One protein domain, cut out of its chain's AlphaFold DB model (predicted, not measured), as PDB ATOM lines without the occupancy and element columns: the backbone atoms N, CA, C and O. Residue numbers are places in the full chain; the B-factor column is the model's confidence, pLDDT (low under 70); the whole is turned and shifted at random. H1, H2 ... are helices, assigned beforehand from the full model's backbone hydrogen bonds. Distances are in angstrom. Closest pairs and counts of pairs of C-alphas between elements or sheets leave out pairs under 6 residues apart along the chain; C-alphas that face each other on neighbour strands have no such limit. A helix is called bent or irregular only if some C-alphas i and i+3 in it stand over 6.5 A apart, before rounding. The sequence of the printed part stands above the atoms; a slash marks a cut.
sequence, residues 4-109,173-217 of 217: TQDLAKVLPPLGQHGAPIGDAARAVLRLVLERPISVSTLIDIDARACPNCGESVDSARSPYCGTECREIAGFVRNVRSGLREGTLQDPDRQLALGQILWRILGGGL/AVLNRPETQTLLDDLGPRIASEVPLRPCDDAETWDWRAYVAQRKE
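Overview. This is residues 4 to 109 and 173 to 217 of the 217 residues of an uncharacterized protein of bacterium (UniProt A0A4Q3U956). The three longest helices, H4, H5 and H6, make a triangular core, in which H4 and H5 fold back on each other as a helical hairpin and H6 packs by one end on H4. At one end of the long axis lie the short helices, H2 packed on H5, H3 on H6 and H1 on H3; at the other lie H7 and loops from residues 45 to 66. The printed part has 151 residues with seven named helices, H1 to H7 in chain order, and no named strand; the class is all helix, with 75 of the 151 residues in named elements, under half. It is compact, with a radius of gyration of the C-alphas of 15.9 A, and elongated, spanning 56 by 31 by 28 A.

Along the chain. Find C-alpha 67 at (156.934, 129.414, 192.540); from there H4, residues 67 to 85, runs 26.6 A to C-alpha 85 at (139.151, 148.849, 196.332). Next look at H5, residues 91 to 104, 19.7 A long, and H6, residues 178 to 192, 21.5 A long. H6 is neither bent nor irregular, but only just: C-alphas 186 and 189 are 6.3 A apart. Earlier come H1, residues 4 to 10, H2, residues 21 to 27, and H3, residues 30 to 33. H7, residues 208 to 216, ends at C-alpha 216, (140.551, 116.453, 182.722).

Arrangement. Start at H4, which touches H5 at a shallow tilt of 27 degrees, opposite ways; this is the hairpin, and its closest C-alphas, of Ile 72 and Ile 104, are 7.0 A apart. With residues 76 to 80 alone H4 touches residues 187 to 192 of H6, the same way at a steep tilt of 35.1 degrees, only just steep; the closest C-alphas are those of Arg 80 and Ile 191, 5.7 A. H5 and H6 are near each other, with 6 pairs of C-alphas within 10 A. H2 touches H5 about perpendicular, at 80 degrees, with C-alphas 26 and 95 closest at 4.9 A. The packing of the helices is mostly crossed, only just, with 1 of 3 tilted pairs shallow. H3 touches H6, closest at C-alphas 32 and 188, 4.5 A, and H1, closest at C-alphas 33 and 4, 5.3 A. H7 touches no helix. Each O i to N i+4 pair is within hydrogen-bond range in H2, H4 and H5, against 2 of 3 in H1, 9 of 11 in H6 and 3 of 5 in H7; H3 is too short for such a pair.

Size, cuts and confidence. Look for the two C-alphas farthest apart, those of Gly 18 and Glu 217, at 56.5 A. Residues 110 to 172 are not printed, and C-alphas 109 and 173 are 14.9 A apart across the cut. The long links are H3 to H4, 33 residues, and H6 to H7, 15 residues. The mean pLDDT of the printed part is 91.3; residues 38 to 40 and 216 to 217 are under 70.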
ATOM      1  N   THR A   4     146.314 154.300 188.795       84.50
ATOM      2  CA  THR A   4     147.765 154.128 188.953       84.50
ATOM      3  C   THR A   4     148.499 155.464 189.091       84.50
ATOM      4  O   THR A   4     149.395 155.579 189.924       84.50
ATOM      5  N   GLN A   5     148.088 156.492 188.341       83.38
ATOM      6  CA  GLN A   5     148.680 157.833 188.389       83.38
ATOM      7  C   GLN A   5     148.365 158.543 189.707       83.38
ATOM      8  O   GLN A   5     149.219 159.246 190.241       83.38
ATOM      9  N   ASP A   6     147.162 158.349 190.251       86.12
ATOM     10  CA  ASP A   6     146.786 158.931 191.543       86.12
ATOM     11  C   ASP A   6     147.577 158.300 192.691       86.12
ATOM     12  O   ASP A   6     148.092 159.013 193.552       86.12
ATOM     13  N   LEU A   7     147.761 156.976 192.665       88.88
ATOM     14  CA  LEU A   7     148.601 156.284 193.643       88.88
ATOM     15  C   LEU A   7     150.082 156.681 193.518       88.88
ATOM     16  O   LEU A   7     150.747 156.896 194.528       88.88
ATOM     17  N   ALA A   8     150.606 156.843 192.300       88.62
ATOM     18  CA  ALA A   8     151.996 157.256 192.095       88.62
ATOM     19  C   ALA A   8     152.321 158.621 192.736       88.62
ATOM     20  O   ALA A   8     153.452 158.851 193.159       88.62
ATOM     21  N   LYS A   9     151.340 159.520 192.880       88.94
ATOM     22  CA  LYS A   9     151.542 160.834 193.518       88.94
ATOM     23  C   LYS A   9     151.779 160.766 195.025       88.94
ATOM     24  O   LYS A   9     152.419 161.666 195.558       88.94
ATOM     25  N   VAL A  10     151.272 159.736 195.701       91.44
ATOM     26  CA  VAL A  10     151.412 159.583 197.161       91.44
ATOM     27  C   VAL A  10     152.590 158.690 197.560       91.44
ATOM     28  O   VAL A  10     152.903 158.571 198.745       91.44
ATOM     29  N   LEU A  11     153.248 158.053 196.587       94.44
ATOM     30  CA  LEU A  11     154.425 157.223 196.832       94.44
ATOM     31  C   LEU A  11     155.691 158.083 196.961       94.44
ATOM     32  O   LEU A  11     155.872 159.011 196.168       94.44
ATOM     33  N   PRO A  12     156.613 157.740 197.881       95.25
ATOM     34  CA  PRO A  12     157.916 158.394 197.971       95.25
ATOM     35  C   PRO A  12     158.703 158.291 196.653       95.25
ATOM     36  O   PRO A  12     158.498 157.338 195.893       95.25
ATOM     37  N   PRO A  13     159.610 159.237 196.357       93.88
ATOM     38  CA  PRO A  13     160.448 159.169 195.166       93.88
ATOM     39  C   PRO A  13     161.441 157.999 195.242       93.88
ATOM     40  O   PRO A  13     162.015 157.700 196.291       93.88
ATOM     41  N   LEU A  14     161.665 157.338 194.105       92.38
ATOM     42  CA  LEU A  14     162.615 156.232 194.008       92.38
ATOM     43  C   LEU A  14     164.059 156.748 194.078       92.38
ATOM     44  O   LEU A  14     164.409 157.719 193.414       92.38
ATOM     45  N   GLY A  15     164.911 156.069 194.851       85.56
ATOM     46  CA  GLY A  15     166.344 156.377 194.921       85.56
ATOM     47  C   GLY A  15     166.702 157.609 195.759       85.56
ATOM     48  O   GLY A  15     167.834 158.082 195.685       85.56
ATOM     49  N   GLN A  16     165.774 158.131 196.567       87.00
ATOM     50  CA  GLN A  16     166.075 159.227 197.485       87.00
ATOM     51  C   GLN A  16     167.113 158.795 198.530       87.00
ATOM     52  O   GLN A  16     166.885 157.887 199.332       87.00
ATOM     53  N   HIS A  17     168.261 159.473 198.530       82.81
ATOM     54  CA  HIS A  17     169.339 159.201 199.472       82.81
ATOM     55  C   HIS A  17     168.886 159.460 200.916       82.81
ATOM     56  O   HIS A  17     168.333 160.516 201.221       82.81
ATOM     57  N   GLY A  18     169.143 158.505 201.814       84.69
ATOM     58  CA  GLY A  18     168.791 158.611 203.233       84.69
ATOM     59  C   GLY A  18     167.302 158.444 203.554       84.69
ATOM     60  O   GLY A  18     166.911 158.681 204.695       84.69
ATOM     61  N   ALA A  19     166.467 158.040 202.590       89.25
ATOM     62  CA  ALA A  19     165.064 157.744 202.863       89.25
ATOM     63  C   ALA A  19     164.926 156.591 203.882       89.25
ATOM     64  O   ALA A  19     165.698 155.624 203.819       89.25
ATOM     65  N   PRO A  20     163.933 156.640 204.794       94.50
ATOM     66  CA  PRO A  20     163.608 155.504 205.648       94.50
ATOM     67  C   PRO A  20     163.385 154.245 204.809       94.50
ATOM     68  O   PRO A  20     162.773 154.299 203.743       94.50
ATOM     69  N   ILE A  21     163.834 153.083 205.293       93.94
ATOM     70  CA  ILE A  21     163.754 151.843 204.504       93.94
ATOM     71  C   ILE A  21     162.318 151.467 204.114       93.94
ATOM     72  O   ILE A  21     162.101 150.881 203.054       93.94
ATOM     73  N   GLY A  22     161.335 151.839 204.941       95.62
ATOM     74  CA  GLY A  22     159.922 151.673 204.618       95.62
ATOM     75  C   GLY A  22     159.497 152.508 203.409       95.62
ATOM     76  O   GLY A  22     158.836 151.995 202.509       95.62
ATOM     77  N   ASP A  23     159.947 153.760 203.330       96.50
ATOM     78  CA  ASP A  23     159.670 154.637 202.192       96.50
ATOM     79  C   ASP A  23     160.403 154.180 200.934       96.50
ATOM     80  O   ASP A  23     159.810 154.154 199.856       96.50
ATOM     81  N   ALA A  24     161.650 153.725 201.078       96.25
ATOM     82  CA  ALA A  24     162.405 153.141 199.976       96.25
ATOM     83  C   ALA A  24     161.706 151.893 199.404       96.25
ATOM     84  O   ALA A  24     161.644 151.738 198.188       96.25
ATOM     85  N   ALA A  25     161.122 151.039 200.258       97.06
ATOM     86  CA  ALA A  25     160.331 149.887 199.825       97.06
ATOM     87  C   ALA A  25     159.066 150.312 199.069       97.06
ATOM     88  O   ALA A  25     158.784 149.797 197.987       97.06
ATOM     89  N   ARG A  26     158.313 151.277 199.613       97.62
ATOM     90  CA  ARG A  26     157.090 151.814 198.991       97.62
ATOM     91  C   ARG A  26     157.384 152.434 197.624       97.62
ATOM     92  O   ARG A  26     156.641 152.197 196.673       97.62
ATOM     93  N   ALA A  27     158.493 153.163 197.502       97.31
ATOM     94  CA  ALA A  27     158.919 153.802 196.260       97.31
ATOM     95  C   ALA A  27     159.127 152.809 195.103       97.31
ATOM     96  O   ALA A  27     158.941 153.178 193.945       97.31
ATOM     97  N   VAL A  28     159.447 151.539 195.387       97.31
ATOM     98  CA  VAL A  28     159.597 150.488 194.361       97.31
ATOM     99  C   VAL A  28     158.315 150.297 193.550       97.31
ATOM    100  O   VAL A  28     158.392 150.008 192.360       97.31
ATOM    101  N   LEU A  29     157.130 150.518 194.132       97.38
ATOM    102  CA  LEU A  29     155.860 150.376 193.410       97.38
ATOM    103  C   LEU A  29     155.725 151.346 192.230       97.38
ATOM    104  O   LEU A  29     155.032 151.035 191.259       97.38
ATOM    105  N   ARG A  30     156.435 152.481 192.254       96.38
ATOM    106  CA  ARG A  30     156.491 153.404 191.113       96.38
ATOM    107  C   ARG A  30     156.988 152.722 189.841       96.38
ATOM    108  O   ARG A  30     156.489 153.021 188.763       96.38
ATOM    109  N   LEU A  31     157.889 151.742 189.970       96.25
ATOM    110  CA  LEU A  31     158.481 151.016 188.841       96.25
ATOM    111  C   LEU A  31     157.463 150.296 187.960       96.25
ATOM    112  O   LEU A  31     157.794 150.027 186.811       96.25
ATOM    113  N   VAL A  32     156.287 149.953 188.496       95.44
ATOM    114  CA  VAL A  32     155.190 149.319 187.746       95.44
ATOM    115  C   VAL A  32     154.012 150.267 187.526       95.44
ATOM    116  O   VAL A  32     153.339 150.165 186.508       95.44
ATOM    117  N   LEU A  33     153.765 151.216 188.438       94.06
ATOM    118  CA  LEU A  33     152.640 152.157 188.338       94.06
ATOM    119  C   LEU A  33     152.877 153.289 187.331       94.06
ATOM    120  O   LEU A  33     151.913 153.823 186.783       94.06
ATOM    121  N   GLU A  34     154.138 153.658 187.105       92.56
ATOM    122  CA  GLU A  34     154.535 154.719 186.170       92.56
ATOM    123  C   GLU A  34     154.948 154.178 184.800       92.56
ATOM    124  O   GLU A  34     155.345 154.947 183.923       92.56
ATOM    125  N   ARG A  35     154.861 152.857 184.594       90.50
ATOM    126  CA  ARG A  35     155.179 152.253 183.302       90.50
ATOM    127  C   ARG A  35     154.161 152.700 182.257       90.50
ATOM    128  O   ARG A  35     152.960 152.718 182.543       90.50
ATOM    129  N   PRO A  36     154.615 153.058 181.045       80.69
ATOM    130  CA  PRO A  36     153.705 153.397 179.970       80.69
ATOM    131  C   PRO A  36     152.826 152.189 179.654       80.69
ATOM    132  O   PRO A  36     153.303 151.059 179.547       80.69
ATOM    133  N   ILE A  37     151.527 152.435 179.501       75.75
ATOM    134  CA  ILE A  37     150.596 151.407 179.053       75.75
ATOM    135  C   ILE A  37     150.882 151.175 177.571       75.75
ATOM    136  O   ILE A  37     150.578 152.024 176.735       75.75
ATOM    137  N   SER A  38     151.487 150.037 177.248       69.19
ATOM    138  CA  SER A  38     151.482 149.531 175.880       69.19
ATOM    139  C   SER A  38     150.152 148.831 175.614       69.19
ATOM    140  O   SER A  38     149.568 148.241 176.528       69.19
ATOM    141  N   VAL A  39     149.665 148.888 174.372       64.69
ATOM    142  CA  VAL A  39     148.493 148.112 173.958       64.69
ATOM    143  C   VAL A  39     148.843 146.642 174.140       64.69
ATOM    144  O   VAL A  39     149.700 146.105 173.442       64.69
ATOM    145  N   SER A  40     148.200 146.007 175.109       67.94
ATOM    146  CA  SER A  40     148.416 144.605 175.421       67.94
ATOM    147  C   SER A  40     147.129 143.852 175.126       67.94
ATOM    148  O   SER A  40     146.040 144.280 175.510       67.94
ATOM    149  N   THR A  41     147.245 142.785 174.349       73.94
ATOM    150  CA  THR A  41     146.107 141.980 173.911       73.94
ATOM    151  C   THR A  41     145.742 140.984 175.007       73.94
ATOM    152  O   THR A  41     146.619 140.510 175.727       73.94
ATOM    153  N   LEU A  42     144.455 140.658 175.129       80.50
ATOM    154  CA  LEU A  42     144.013 139.543 175.964       80.50
ATOM    155  C   LEU A  42     144.745 138.269 175.532       80.50
ATOM    156  O   LEU A  42     144.737 137.924 174.349       80.50
ATOM    157  N   ILE A  43     145.382 137.599 176.487       82.19
ATOM    158  CA  ILE A  43     146.089 136.346 176.253       82.19
ATOM    159  C   ILE A  43     145.161 135.218 176.681       82.19
ATOM    160  O   ILE A  43     144.943 135.001 177.876       82.19
ATOM    161  N   ASP A  44     144.627 134.505 175.696       78.56
ATOM    162  CA  ASP A  44     143.938 133.243 175.933       78.56
ATOM    163  C   ASP A  44     144.979 132.134 176.152       78.56
ATOM    164  O   ASP A  44     145.932 132.002 175.378       78.56
ATOM    165  N   ILE A  45     144.848 131.386 177.248       81.44
ATOM    166  CA  ILE A  45     145.823 130.375 177.671       81.44
ATOM    167  C   ILE A  45     145.086 129.066 177.935       81.44
ATOM    168  O   ILE A  45     144.272 128.994 178.858       81.44
ATOM    169  N   ASP A  46     145.456 128.025 177.183       84.25
ATOM    170  CA  ASP A  46     145.009 126.642 177.391       84.25
ATOM    171  C   ASP A  46     145.161 126.242 178.868       84.25
ATOM    172  O   ASP A  46     146.208 126.458 179.480       84.25
ATOM    173  N   ALA A  47     144.133 125.619 179.446       82.75
ATOM    174  CA  ALA A  47     144.149 125.120 180.817       82.75
ATOM    175  C   ALA A  47     145.331 124.180 181.130       82.75
ATOM    176  O   ALA A  47     145.730 124.057 182.295       82.75
ATOM    177  N   ARG A  48     145.915 123.517 180.124       86.00
ATOM    178  CA  ARG A  48     147.114 122.654 180.230       86.00
ATOM    179  C   ARG A  48     148.426 123.441 180.344       86.00
ATOM    180  O   ARG A  48     149.463 122.860 180.672       86.00
ATOM    181  N   ALA A  49     148.384 124.750 180.135       92.94
ATOM    182  CA  ALA A  49     149.507 125.654 180.305       92.94
ATOM    183  C   ALA A  49     149.440 126.424 181.636       92.94
ATOM    184  O   ALA A  49     148.479 126.369 182.409       92.94
ATOM    185  N   CYS A  50     150.529 127.120 181.939       95.00
ATOM    186  CA  CYS A  50     150.655 128.015 183.070       95.00
ATOM    187  C   CYS A  50     149.863 129.288 182.765       95.00
ATOM    188  O   CYS A  50     150.215 129.997 181.822       95.00
ATOM    189  N   PRO A  51     148.890 129.690 183.599       94.75
ATOM    190  CA  PRO A  51     148.084 130.879 183.337       94.75
ATOM    191  C   PRO A  51     148.888 132.183 183.470       94.75
ATOM    192  O   PRO A  51     148.359 133.255 183.192       94.75
ATOM    193  N   ASN A  52     150.137 132.115 183.957       95.44
ATOM    194  CA  ASN A  52     151.021 133.270 184.085       95.44
ATOM    195  C   ASN A  52     152.004 133.405 182.918       95.44
ATOM    196  O   ASN A  52     152.179 134.521 182.461       95.44
ATOM    197  N   CYS A  53     152.662 132.336 182.459       93.81
ATOM    198  CA  CYS A  53     153.687 132.420 181.400       93.81
ATOM    199  C   CYS A  53     153.328 131.675 180.105       93.81
ATOM    200  O   CYS A  53     154.021 131.842 179.111       93.81
ATOM    201  N   GLY A  54     152.273 130.855 180.102       93.06
ATOM    202  CA  GLY A  54     151.879 130.036 178.953       93.06
ATOM    203  C   GLY A  54     152.696 128.751 178.755       93.06
ATOM    204  O   GLY A  54     152.376 127.974 177.863       93.06
ATOM    205  N   GLU A  55     153.713 128.478 179.577       92.94
ATOM    206  CA  GLU A  55     154.478 127.221 179.501       92.94
ATOM    207  C   GLU A  55     153.647 126.010 179.939       92.94
ATOM    208  O   GLU A  55     152.762 126.132 180.786       92.94
ATOM    209  N   SER A  56     153.954 124.823 179.418       90.56
ATOM    210  CA  SER A  56     153.280 123.573 179.792       90.56
ATOM    211  C   SER A  56     153.398 123.269 181.289       90.56
ATOM    212  O   SER A  56     154.470 123.420 181.879       90.56
ATOM    213  N   VAL A  57     152.312 122.789 181.905       89.06
ATOM    214  CA  VAL A  57     152.296 122.418 183.328       89.06
ATOM    215  C   VAL A  57     151.798 120.991 183.517       89.06
ATOM    216  O   VAL A  57     150.601 120.724 183.442       89.06
ATOM    217  N   ASP A  58     152.708 120.103 183.915       79.38
ATOM    218  CA  ASP A  58     152.389 118.691 184.180       79.38
ATOM    219  C   ASP A  58     151.793 118.454 185.582       79.38
ATOM    220  O   ASP A  58     151.285 117.379 185.905       79.38
ATOM    221  N   SER A  59     151.849 119.457 186.463       80.94
ATOM    222  CA  SER A  59     151.400 119.319 187.850       80.94
ATOM    223  C   SER A  59     149.881 119.380 187.975       80.94
ATOM    224  O   SER A  59     149.273 120.427 187.787       80.94
ATOM    225  N   ALA A  60     149.257 118.301 188.447       78.75
ATOM    226  CA  ALA A  60     147.829 118.287 188.782       78.75
ATOM    227  C   ALA A  60     147.469 119.068 190.068       78.75
ATOM    228  O   ALA A  60     146.296 119.161 190.426       78.75
ATOM    229  N   ARG A  61     148.460 119.587 190.811       84.50
ATOM    230  CA  ARG A  61     148.255 120.252 192.117       84.50
ATOM    231  C   ARG A  61     148.413 121.771 192.077       84.50
ATOM    232  O   ARG A  61     148.081 122.432 193.057       84.50
ATOM    233  N   SER A  62     148.945 122.319 190.989       89.31
ATOM    234  CA  SER A  62     149.184 123.752 190.819       89.31
ATOM    235  C   SER A  62     148.904 124.140 189.370       89.31
ATOM    236  O   SER A  62     149.329 123.414 188.470       89.31
ATOM    237  N   PRO A  63     148.246 125.284 189.116       92.94
ATOM    238  CA  PRO A  63     148.098 125.774 187.754       92.94
ATOM    239  C   PRO A  63     149.418 126.350 187.218       92.94
ATOM    240  O   PRO A  63     149.580 126.444 186.013       92.94
ATOM    241  N   TYR A  64     150.355 126.746 188.089       95.31
ATOM    242  CA  TYR A  64     151.597 127.432 187.718       95.31
ATOM    243  C   TYR A  64     152.755 126.452 187.511       95.31
ATOM    244  O   TYR A  64     152.866 125.488 188.276       95.31
ATOM    245  N   CYS A  65     153.654 126.759 186.565       93.69
ATOM    246  CA  CYS A  65     154.874 125.981 186.300       93.69
ATOM    247  C   CYS A  65     155.906 126.050 187.440       93.69
ATOM    248  O   CYS A  65     156.692 125.127 187.621       93.69
ATOM    249  N   GLY A  66     155.867 127.102 188.265       93.00
ATOM    250  CA  GLY A  66     156.811 127.283 189.363       93.00
ATOM    251  C   GLY A  66     156.380 128.332 190.383       93.00
ATOM    252  O   GLY A  66     155.366 129.022 190.223       93.00
ATOM    253  N   THR A  67     157.169 128.446 191.455       92.25
ATOM    254  CA  THR A  67     156.934 129.414 192.540       92.25
ATOM    255  C   THR A  67     156.953 130.850 192.026       92.25
ATOM    256  O   THR A  67     156.080 131.622 192.406       92.25
ATOM    257  N   GLU A  68     157.874 131.183 191.124       93.56
ATOM    258  CA  GLU A  68     157.996 132.520 190.539       93.56
ATOM    259  C   GLU A  68     156.708 132.947 189.818       93.56
ATOM    260  O   GLU A  68     156.113 133.966 190.162       93.56
ATOM    261  N   CYS A  69     156.187 132.110 188.912       95.94
ATOM    262  CA  CYS A  69     154.926 132.383 188.218       95.94
ATOM    263  C   CYS A  69     153.743 132.573 189.176       95.94
ATOM    264  O   CYS A  69     152.895 133.443 188.963       95.94
ATOM    265  N   ARG A  70     153.683 131.776 190.249       95.25
ATOM    266  CA  ARG A  70     152.648 131.906 191.281       95.25
ATOM    267  C   ARG A  70     152.753 133.238 192.025       95.25
ATOM    268  O   ARG A  70     151.726 133.847 192.323       95.25
ATOM    269  N   GLU A  71     153.966 133.663 192.356       95.50
ATOM    270  CA  GLU A  71     154.222 134.906 193.084       95.50
ATOM    271  C   GLU A  71     153.970 136.142 192.228       95.50
ATOM    272  O   GLU A  71     153.311 137.063 192.705       95.50
ATOM    273  N   ILE A  72     154.395 136.127 190.963       97.75
ATOM    274  CA  ILE A  72     154.100 137.172 189.976       97.75
ATOM    275  C   ILE A  72     152.586 137.338 189.815       97.75
ATOM    276  O   ILE A  72     152.061 138.435 190.003       97.75
ATOM    277  N   ALA A  73     151.859 136.245 189.554       97.06
ATOM    278  CA  ALA A  73     150.404 136.294 189.413       97.06
ATOM    279  C   ALA A  73     149.715 136.769 190.706       97.06
ATOM    280  O   ALA A  73     148.770 137.558 190.678       97.06
ATOM    281  N   GLY A  74     150.207 136.320 191.865       97.31
ATOM    282  CA  GLY A  74     149.737 136.788 193.167       97.31
ATOM    283  C   GLY A  74     149.968 138.285 193.380       97.31
ATOM    284  O   GLY A  74     149.071 138.970 193.873       97.31
ATOM    285  N   PHE A  75     151.135 138.804 192.996       98.19
ATOM    286  CA  PHE A  75     151.457 140.227 193.069       98.19
ATOM    287  C   PHE A  75     150.514 141.052 192.188       98.19
ATOM    288  O   PHE A  75     149.863 141.963 192.702       98.19
ATOM    289  N   VAL A  76     150.359 140.680 190.912       97.75
ATOM    290  CA  VAL A  76     149.463 141.372 189.970       97.75
ATOM    291  C   VAL A  76     148.036 141.427 190.513       97.75
ATOM    292  O   VAL A  76     147.474 142.519 190.619       97.75
ATOM    293  N   ARG A  77     147.470 140.294 190.960       97.12
ATOM    294  CA  ARG A  77     146.119 140.271 191.553       97.12
ATOM    295  C   ARG A  77     145.999 141.178 192.776       97.12
ATOM    296  O   ARG A  77     145.028 141.921 192.882       97.12
ATOM    297  N   ASN A  78     146.974 141.155 193.686       96.94
ATOM    298  CA  ASN A  78     146.920 141.975 194.902       96.94
ATOM    299  C   ASN A  78     146.972 143.480 194.612       96.94
ATOM    300  O   ASN A  78     146.270 144.250 195.281       96.94
ATOM    301  N   VAL A  79     147.780 143.895 193.630       96.75
ATOM    302  CA  VAL A  79     147.851 145.295 193.195       96.75
ATOM    303  C   VAL A  79     146.553 145.690 192.493       96.75
ATOM    304  O   VAL A  79     145.952 146.692 192.871       96.75
ATOM    305  N   ARG A  80     146.057 144.880 191.546       95.31
ATOM    306  CA  ARG A  80     144.788 145.137 190.839       95.31
ATOM    307  C   ARG A  80     143.607 145.267 191.807       95.31
ATOM    308  O   ARG A  80     142.898 146.270 191.768       95.31
ATOM    309  N   SER A  81     143.449 144.316 192.734       94.94
ATOM    310  CA  SER A  81     142.407 144.354 193.777       94.94
ATOM    311  C   SER A  81     142.510 145.622 194.618       94.94
ATOM    312  O   SER A  81     141.518 146.307 194.853       94.94
ATOM    313  N   GLY A  82     143.727 145.983 195.034       95.00
ATOM    314  CA  GLY A  82     143.921 147.143 195.892       95.00
ATOM    315  C   GLY A  82     143.755 148.490 195.177       95.00
ATOM    316  O   GLY A  82     143.306 149.449 195.802       95.00
ATOM    317  N   LEU A  83     144.060 148.577 193.877       93.31
ATOM    318  CA  LEU A  83     143.707 149.735 193.041       93.31
ATOM    319  C   LEU A  83     142.186 149.850 192.879       93.31
ATOM    320  O   LEU A  83     141.634 150.953 192.890       93.31
ATOM    321  N   ARG A  84     141.494 148.714 192.729       92.06
ATOM    322  CA  ARG A  84     140.035 148.682 192.596       92.06
ATOM    323  C   ARG A  84     139.335 149.143 193.877       92.06
ATOM    324  O   ARG A  84     138.438 149.981 193.818       92.06
ATOM    325  N   GLU A  85     139.760 148.611 195.015       92.69
ATOM    326  CA  GLU A  85     139.151 148.849 196.332       92.69
ATOM    327  C   GLU A  85     139.680 150.116 197.023       92.69
ATOM    328  O   GLU A  85     139.182 150.496 198.078       92.69
ATOM    329  N   GLY A  86     140.714 150.758 196.470       92.12
ATOM    330  CA  GLY A  86     141.377 151.913 197.086       92.12
ATOM    331  C   GLY A  86     142.262 151.563 198.289       92.12
ATOM    332  O   GLY A  86     142.867 152.451 198.886       92.12
ATOM    333  N   THR A  87     142.405 150.280 198.630       94.00
ATOM    334  CA  THR A  87     143.199 149.826 199.783       94.00
ATOM    335  C   THR A  87     144.700 150.046 199.604       94.00
ATOM    336  O   THR A  87     145.431 150.038 200.588       94.00
ATOM    337  N   LEU A  88     145.189 150.304 198.383       93.94
ATOM    338  CA  LEU A  88     146.594 150.684 198.165       93.94
ATOM    339  C   LEU A  88     146.964 152.075 198.682       93.94
ATOM    340  O   LEU A  88     148.141 152.419 198.640       93.94
ATOM    341  N   GLN A  89     146.015 152.872 199.174       92.50
ATOM    342  CA  GLN A  89     146.340 154.120 199.870       92.50
ATOM    343  C   GLN A  89     146.984 153.872 201.246       92.50
ATOM    344  O   GLN A  89     147.660 154.756 201.764       92.50
ATOM    345  N   ASP A  90     146.825 152.670 201.809       95.38
ATOM    346  CA  ASP A  90     147.452 152.254 203.063       95.38
ATOM    347  C   ASP A  90     148.985 152.085 202.903       95.38
ATOM    348  O   ASP A  90     149.431 151.228 202.124       95.38
ATOM    349  N   PRO A  91     149.813 152.857 203.640       96.00
ATOM    350  CA  PRO A  91     151.270 152.737 203.612       96.00
ATOM    351  C   PRO A  91     151.802 151.344 203.965       96.00
ATOM    352  O   PRO A  91     152.812 150.932 203.390       96.00
ATOM    353  N   ASP A  92     151.135 150.597 204.847       96.19
ATOM    354  CA  ASP A  92     151.580 149.256 205.244       96.19
ATOM    355  C   ASP A  92     151.365 148.255 204.106       96.19
ATOM    356  O   ASP A  92     152.229 147.420 203.807       96.19
ATOM    357  N   ARG A  93     150.251 148.396 203.380       96.50
ATOM    358  CA  ARG A  93     150.000 147.619 202.163       96.50
ATOM    359  C   ARG A  93     151.000 147.969 201.061       96.50
ATOM    360  O   ARG A  93     151.501 147.066 200.385       96.50
ATOM    361  N   GLN A  94     151.336 149.251 200.900       97.31
ATOM    362  CA  GLN A  94     152.378 149.695 199.963       97.31
ATOM    363  C   GLN A  94     153.751 149.110 200.331       97.31
ATOM    364  O   GLN A  94     154.467 148.621 199.460       97.31
ATOM    365  N   LEU A  95     154.104 149.115 201.619       96.75
ATOM    366  CA  LEU A  95     155.347 148.545 202.140       96.75
ATOM    367  C   LEU A  95     155.433 147.036 201.866       96.75
ATOM    368  O   LEU A  95     156.469 146.543 201.410       96.75
ATOM    369  N   ALA A  96     154.355 146.293 202.128       96.56
ATOM    370  CA  ALA A  96     154.301 144.855 201.877       96.56
ATOM    371  C   ALA A  96     154.453 144.533 200.381       96.56
ATOM    372  O   ALA A  96     155.255 143.676 200.006       96.56
ATOM    373  N   LEU A  97     153.737 145.251 199.511       97.69
ATOM    374  CA  LEU A  97     153.812 145.034 198.064       97.69
ATOM    375  C   LEU A  97     155.144 145.488 197.466       97.69
ATOM    376  O   LEU A  97     155.657 144.816 196.575       97.69
ATOM    377  N   GLY A  98     155.737 146.567 197.977       97.69
ATOM    378  CA  GLY A  98     157.069 147.020 197.578       97.69
ATOM    379  C   GLY A  98     158.156 145.986 197.886       97.69
ATOM    380  O   GLY A  98     158.998 145.699 197.034       97.69
ATOM    381  N   GLN A  99     158.088 145.346 199.060       96.62
ATOM    382  CA  GLN A  99     158.961 144.218 199.412       96.62
ATOM    383  C   GLN A  99     158.773 143.020 198.472       96.62
ATOM    384  O   GLN A  99     159.758 142.416 198.047       96.62
ATOM    385  N   ILE A 100     157.522 142.675 198.144       96.88
ATOM    386  CA  ILE A 100     157.215 141.571 197.223       96.88
ATOM    387  C   ILE A 100     157.758 141.873 195.825       96.88
ATOM    388  O   ILE A 100     158.454 141.028 195.268       96.88
ATOM    389  N   LEU A 101     157.490 143.069 195.290       98.00
ATOM    390  CA  LEU A 101     157.980 143.486 193.978       98.00
ATOM    391  C   LEU A 101     159.505 143.425 193.930       98.00
ATOM    392  O   LEU A 101     160.058 142.782 193.049       98.00
ATOM    393  N   TRP A 102     160.198 144.008 194.908       97.31
ATOM    394  CA  TRP A 102     161.662 144.005 194.924       97.31
ATOM    395  C   TRP A 102     162.266 142.598 194.929       97.31
ATOM    396  O   TRP A 102     163.260 142.337 194.250       97.31
ATOM    397  N   ARG A 103     161.643 141.675 195.665       95.31
ATOM    398  CA  ARG A 103     162.043 140.270 195.682       95.31
ATOM    399  C   ARG A 103     161.801 139.590 194.334       95.31
ATOM    400  O   ARG A 103     162.681 138.866 193.886       95.31
ATOM    401  N   ILE A 104     160.654 139.849 193.696       96.31
ATOM    402  CA  ILE A 104     160.336 139.369 192.340       96.31
ATOM    403  C   ILE A 104     161.388 139.856 191.328       96.31
ATOM    404  O   ILE A 104     161.806 139.086 190.476       96.31
ATOM    405  N   LEU A 105     161.888 141.090 191.461       96.44
ATOM    406  CA  LEU A 105     162.960 141.627 190.606       96.44
ATOM    407  C   LEU A 105     164.364 141.067 190.935       96.44
ATOM    408  O   LEU A 105     165.363 141.543 190.398       96.44
ATOM    409  N   GLY A 106     164.484 140.112 191.864       93.44
ATOM    410  CA  GLY A 106     165.775 139.545 192.265       93.44
ATOM    411  C   GLY A 106     166.649 140.506 193.078       93.44
ATOM    412  O   GLY A 106     167.880 140.426 193.022       93.44
ATOM    413  N   GLY A 107     166.033 141.447 193.802       92.88
ATOM    414  CA  GLY A 107     166.716 142.384 194.697       92.88
ATOM    415  C   GLY A 107     166.865 141.897 196.146       92.88
ATOM    416  O   GLY A 107     167.464 142.590 196.968       92.88
ATOM    417  N   GLY A 108     166.329 140.719 196.477       92.00
ATOM    418  CA  GLY A 108     166.421 140.110 197.808       92.00
ATOM    419  C   GLY A 108     165.489 140.735 198.853       92.00
ATOM    420  O   GLY A 108     164.375 141.159 198.541       92.00
ATOM    421  N   LEU A 109     165.918 140.745 200.121       90.69
ATOM    422  CA  LEU A 109     165.072 141.070 201.284       90.69
ATOM    423  C   LEU A 109     165.638 142.220 202.155       90.69
ATOM    424  O   LEU A 109     165.848 142.036 203.356       90.69
ATOM    425  N   ALA A 173     172.044 148.283 190.104       92.94
ATOM    426  CA  ALA A 173     172.530 146.941 189.768       92.94
ATOM    427  C   ALA A 173     171.414 145.883 189.627       92.94
ATOM    428  O   ALA A 173     171.649 144.830 189.036       92.94
ATOM    429  N   VAL A 174     170.224 146.133 190.187       95.31
ATOM    430  CA  VAL A 174     169.023 145.303 189.990       95.31
ATOM    431  C   VAL A 174     168.193 145.855 188.840       95.31
ATOM    432  O   VAL A 174     167.780 145.107 187.959       95.31
ATOM    433  N   LEU A 175     167.978 147.173 188.830       95.88
ATOM    434  CA  LEU A 175     167.117 147.830 187.850       95.88
ATOM    435  C   LEU A 175     167.673 147.765 186.426       95.88
ATOM    436  O   LEU A 175     166.899 147.604 185.495       95.88
ATOM    437  N   ASN A 176     168.988 147.824 186.239       95.94
ATOM    438  CA  ASN A 176     169.598 147.817 184.907       95.94
ATOM    439  C   ASN A 176     169.724 146.415 184.293       95.94
ATOM    440  O   ASN A 176     170.243 146.286 183.187       95.94
ATOM    441  N   ARG A 177     169.272 145.363 184.988       96.62
ATOM    442  CA  ARG A 177     169.282 144.000 184.448       96.62
ATOM    443  C   ARG A 177     168.226 143.859 183.335       96.62
ATOM    444  O   ARG A 177     167.087 144.289 183.548       96.62
ATOM    445  N   PRO A 178     168.553 143.264 182.172       96.88
ATOM    446  CA  PRO A 178     167.591 143.080 181.081       96.88
ATOM    447  C   PRO A 178     166.324 142.314 181.490       96.88
ATOM    448  O   PRO A 178     165.215 142.691 181.104       96.88
ATOM    449  N   GLU A 179     166.469 141.280 182.319       95.62
ATOM    450  CA  GLU A 179     165.358 140.491 182.852       95.62
ATOM    451  C   GLU A 179     164.444 141.319 183.767       95.62
ATOM    452  O   GLU A 179     163.223 141.212 183.672       95.62
ATOM    453  N   THR A 180     165.011 142.228 184.572       96.31
ATOM    454  CA  THR A 180     164.243 143.163 185.407       96.31
ATOM    455  C   THR A 180     163.410 144.107 184.549       96.31
ATOM    456  O   THR A 180     162.238 144.328 184.848       96.31
ATOM    457  N   GLN A 181     163.985 144.670 183.482       95.50
ATOM    458  CA  GLN A 181     163.242 145.564 182.588       95.50
ATOM    459  C   GLN A 181     162.124 144.820 181.859       95.50
ATOM    460  O   GLN A 181     160.986 145.277 181.887       95.50
ATOM    461  N   THR A 182     162.419 143.632 181.325       94.56
ATOM    462  CA  THR A 182     161.425 142.766 180.672       94.56
ATOM    463  C   THR A 182     160.258 142.455 181.609       94.56
ATOM    464  O   THR A 182     159.096 142.560 181.224       94.56
ATOM    465  N   LEU A 183     160.555 142.126 182.869       95.69
ATOM    466  CA  LEU A 183     159.531 141.824 183.861       95.69
ATOM    467  C   LEU A 183     158.710 143.062 184.248       95.69
ATOM    468  O   LEU A 183     157.497 142.966 184.406       95.69
ATOM    469  N   LEU A 184     159.330 144.236 184.379       95.94
ATOM    470  CA  LEU A 184     158.602 145.483 184.646       95.94
ATOM    471  C   LEU A 184     157.689 145.883 183.478       95.94
ATOM    472  O   LEU A 184     156.575 146.358 183.720       95.94
ATOM    473  N   ASP A 185     158.135 145.656 182.244       93.38
ATOM    474  CA  ASP A 185     157.359 145.915 181.030       93.38
ATOM    475  C   ASP A 185     156.214 144.896 180.840       93.38
ATOM    476  O   ASP A 185     155.198 145.243 180.241       93.38
ATOM    477  N   ASP A 186     156.310 143.688 181.414       93.69
ATOM    478  CA  ASP A 186     155.189 142.734 181.542       93.69
ATOM    479  C   ASP A 186     154.195 143.157 182.640       93.69
ATOM    480  O   ASP A 186     152.978 143.184 182.437       93.69
ATOM    481  N   LEU A 187     154.707 143.504 183.825       95.56
ATOM    482  CA  LEU A 187     153.895 143.779 185.011       95.56
ATOM    483  C   LEU A 187     153.075 145.068 184.893       95.56
ATOM    484  O   LEU A 187     151.914 145.092 185.308       95.56
ATOM    485  N   GLY A 188     153.669 146.137 184.356       94.06
ATOM    486  CA  GLY A 188     153.031 147.453 184.245       94.06
ATOM    487  C   GLY A 188     151.679 147.400 183.518       94.06
ATOM    488  O   GLY A 188     150.658 147.729 184.127       94.06
ATOM    489  N   PRO A 189     151.627 146.924 182.258       92.56
ATOM    490  CA  PRO A 189     150.383 146.778 181.503       92.56
ATOM    491  C   PRO A 189     149.360 145.855 182.176       92.56
ATOM    492  O   PRO A 189     148.180 146.199 182.232       92.56
ATOM    493  N   ARG A 190     149.787 144.724 182.758       94.44
ATOM    494  CA  ARG A 190     148.888 143.799 183.483       94.44
ATOM    495  C   ARG A 190     148.208 144.460 184.677       94.44
ATOM    496  O   ARG A 190     147.037 144.202 184.952       94.44
ATOM    497  N   ILE A 191     148.923 145.334 185.382       94.38
ATOM    498  CA  ILE A 191     148.388 146.090 186.520       94.38
ATOM    499  C   ILE A 191     147.485 147.235 186.055       94.38
ATOM    500  O   ILE A 191     146.424 147.443 186.643       94.38
ATOM    501  N   ALA A 192     147.907 147.978 185.032       91.12
ATOM    502  CA  ALA A 192     147.235 149.197 184.592       91.12
ATOM    503  C   ALA A 192     146.014 148.950 183.689       91.12
ATOM    504  O   ALA A 192     145.158 149.827 183.590       91.12
ATOM    505  N   SER A 193     145.926 147.784 183.038       90.44
ATOM    506  CA  SER A 193     144.802 147.428 182.167       90.44
ATOM    507  C   SER A 193     143.483 147.371 182.940       90.44
ATOM    508  O   SER A 193     143.413 146.803 184.034       90.44
ATOM    509  N   GLU A 194     142.410 147.908 182.357       88.12
ATOM    510  CA  GLU A 194     141.069 147.854 182.951       88.12
ATOM    511  C   GLU A 194     140.587 146.404 183.088       88.12
ATOM    512  O   GLU A 194     140.115 145.993 184.150       88.12
ATOM    513  N   VAL A 195     140.816 145.595 182.052       89.88
ATOM    514  CA  VAL A 195     140.500 144.162 182.040       89.88
ATOM    515  C   VAL A 195     141.740 143.311 182.351       89.88
ATOM    516  O   VAL A 195     142.855 143.710 181.993       89.88
ATOM    517  N   PRO A 196     141.591 142.154 183.024       92.75
ATOM    518  CA  PRO A 196     142.684 141.199 183.217       92.75
ATOM    519  C   PRO A 196     143.277 140.773 181.868       92.75
ATOM    520  O   PRO A 196     142.524 140.403 180.977       92.75
ATOM    521  N   LEU A 197     144.602 140.817 181.709       93.12
ATOM    522  CA  LEU A 197     145.255 140.423 180.449       93.12
ATOM    523  C   LEU A 197     145.534 138.922 180.368       93.12
ATOM    524  O   LEU A 197     145.620 138.369 179.275       93.12
ATOM    525  N   ARG A 198     145.681 138.271 181.524       93.56
ATOM    526  CA  ARG A 198     145.813 136.819 181.666       93.56
ATOM    527  C   ARG A 198     144.687 136.277 182.545       93.56
ATOM    528  O   ARG A 198     144.238 137.001 183.437       93.56
ATOM    529  N   PRO A 199     144.301 134.992 182.410       91.69
ATOM    530  CA  PRO A 199     143.280 134.386 183.266       91.69
ATOM    531  C   PRO A 199     143.581 134.564 184.760       91.69
ATOM    532  O   PRO A 199     142.693 134.847 185.556       91.69
ATOM    533  N   CYS A 200     144.861 134.471 185.140       94.50
ATOM    534  CA  CYS A 200     145.279 134.619 186.531       94.50
ATOM    535  C   CYS A 200     145.383 136.067 187.036       94.50
ATOM    536  O   CYS A 200     145.693 136.238 188.215       94.50
ATOM    537  N   ASP A 201     145.132 137.083 186.204       95.50
ATOM    538  CA  ASP A 201     145.181 138.499 186.599       95.50
ATOM    539  C   ASP A 201     143.857 138.990 187.200       95.50
ATOM    540  O   ASP A 201     143.808 140.064 187.809       95.50
ATOM    541  N   ASP A 202     142.777 138.222 187.046       92.56
ATOM    542  CA  ASP A 202     141.486 138.569 187.623       92.56
ATOM    543  C   ASP A 202     141.513 138.349 189.142       92.56
ATOM    544  O   ASP A 202     141.685 137.240 189.634       92.56
ATOM    545  N   ALA A 203     141.380 139.421 189.919       86.69
ATOM    546  CA  ALA A 203     141.359 139.317 191.374       86.69
ATOM    547  C   ALA A 203     139.993 138.877 191.934       86.69
ATOM    548  O   ALA A 203     139.936 138.469 193.091       86.69
ATOM    549  N   GLU A 204     138.912 138.989 191.159       88.25
ATOM    550  CA  GLU A 204     137.543 138.664 191.587       88.25
ATOM    551  C   GLU A 204     137.170 137.227 191.251       88.25
ATOM    552  O   GLU A 204     136.615 136.523 192.094       88.25
ATOM    553  N   THR A 205     137.475 136.794 190.028       91.25
ATOM    554  CA  THR A 205     136.948 135.527 189.498       91.25
ATOM    555  C   THR A 205     137.977 134.404 189.433       91.25
ATOM    556  O   THR A 205     137.612 133.259 189.170       91.25
ATOM    557  N   TRP A 206     139.261 134.687 189.695       93.56
ATOM    558  CA  TRP A 206     140.313 133.680 189.573       93.56
ATOM    559  C   TRP A 206     140.146 132.521 190.565       93.56
ATOM    560  O   TRP A 206     140.514 132.610 191.741       93.56
ATOM    561  N   ASP A 207     139.693 131.384 190.042       92.81
ATOM    562  CA  ASP A 207     139.673 130.098 190.729       92.81
ATOM    563  C   ASP A 207     140.669 129.133 190.078       92.81
ATOM    564  O   ASP A 207     140.418 128.497 189.052       92.81
ATOM    565  N   TRP A 208     141.824 128.980 190.726       91.06
ATOM    566  CA  TRP A 208     142.856 128.067 190.248       91.06
ATOM    567  C   TRP A 208     142.421 126.598 190.246       91.06
ATOM    568  O   TRP A 208     142.967 125.812 189.470       91.06
ATOM    569  N   ARG A 209     141.484 126.197 191.118       91.38
ATOM    570  CA  ARG A 209     141.004 124.811 191.166       91.38
ATOM    571  C   ARG A 209     140.122 124.528 189.962       91.38
ATOM    572  O   ARG A 209     140.308 123.489 189.333       91.38
ATOM    573  N   ALA A 210     139.232 125.461 189.627       90.69
ATOM    574  CA  ALA A 210     138.427 125.388 188.412       90.69
ATOM    575  C   ALA A 210     139.318 125.355 187.159       90.69
ATOM    576  O   ALA A 210     139.125 124.495 186.305       90.69
ATOM    577  N   TYR A 211     140.356 126.198 187.100       90.38
ATOM    578  CA  TYR A 211     141.320 126.202 185.992       90.38
ATOM    579  C   TYR A 211     142.034 124.849 185.820       90.38
ATOM    580  O   TYR A 211     142.117 124.315 184.720       90.38
ATOM    581  N   VAL A 212     142.510 124.234 186.911       89.56
ATOM    582  CA  VAL A 212     143.156 122.906 186.849       89.56
ATOM    583  C   VAL A 212     142.154 121.795 186.511       89.56
ATOM    584  O   VAL A 212     142.532 120.817 185.865       89.56
ATOM    585  N   ALA A 213     140.888 121.915 186.926       88.75
ATOM    586  CA  ALA A 213     139.857 120.915 186.648       88.75
ATOM    587  C   ALA A 213     139.576 120.750 185.145       88.75
ATOM    588  O   ALA A 213     139.349 119.623 184.710       88.75
ATOM    589  N   GLN A 214     139.706 121.824 184.358       86.69
ATOM    590  CA  GLN A 214     139.538 121.817 182.896       86.69
ATOM    591  C   GLN A 214     140.554 120.918 182.166       86.69
ATOM    592  O   GLN A 214     140.323 120.516 181.036       86.69
ATOM    593  N   ARG A 215     141.669 120.531 182.805       83.19
ATOM    594  CA  ARG A 215     142.672 119.627 182.200       83.19
ATOM    595  C   ARG A 215     142.183 118.188 182.022       83.19
ATOM    596  O   ARG A 215     142.857 117.409 181.354       83.19
ATOM    597  N   LYS A 216     141.107 117.813 182.721       67.31
ATOM    598  CA  LYS A 216     140.551 116.453 182.722       67.31
ATOM    599  C   LYS A 216     139.543 116.212 181.596       67.31
ATOM    600  O   LYS A 216     139.114 115.071 181.443       67.31
ATOM    601  N   GLU A 217     139.177 117.263 180.872       55.72
ATOM    602  CA  GLU A 217     138.396 117.216 179.632       55.72
ATOM    603  C   GLU A 217     139.336 117.100 178.414       55.72
ATOM    604  O   GLU A 217     138.939 116.402 177.456       55.72
TER     605      GLU A 217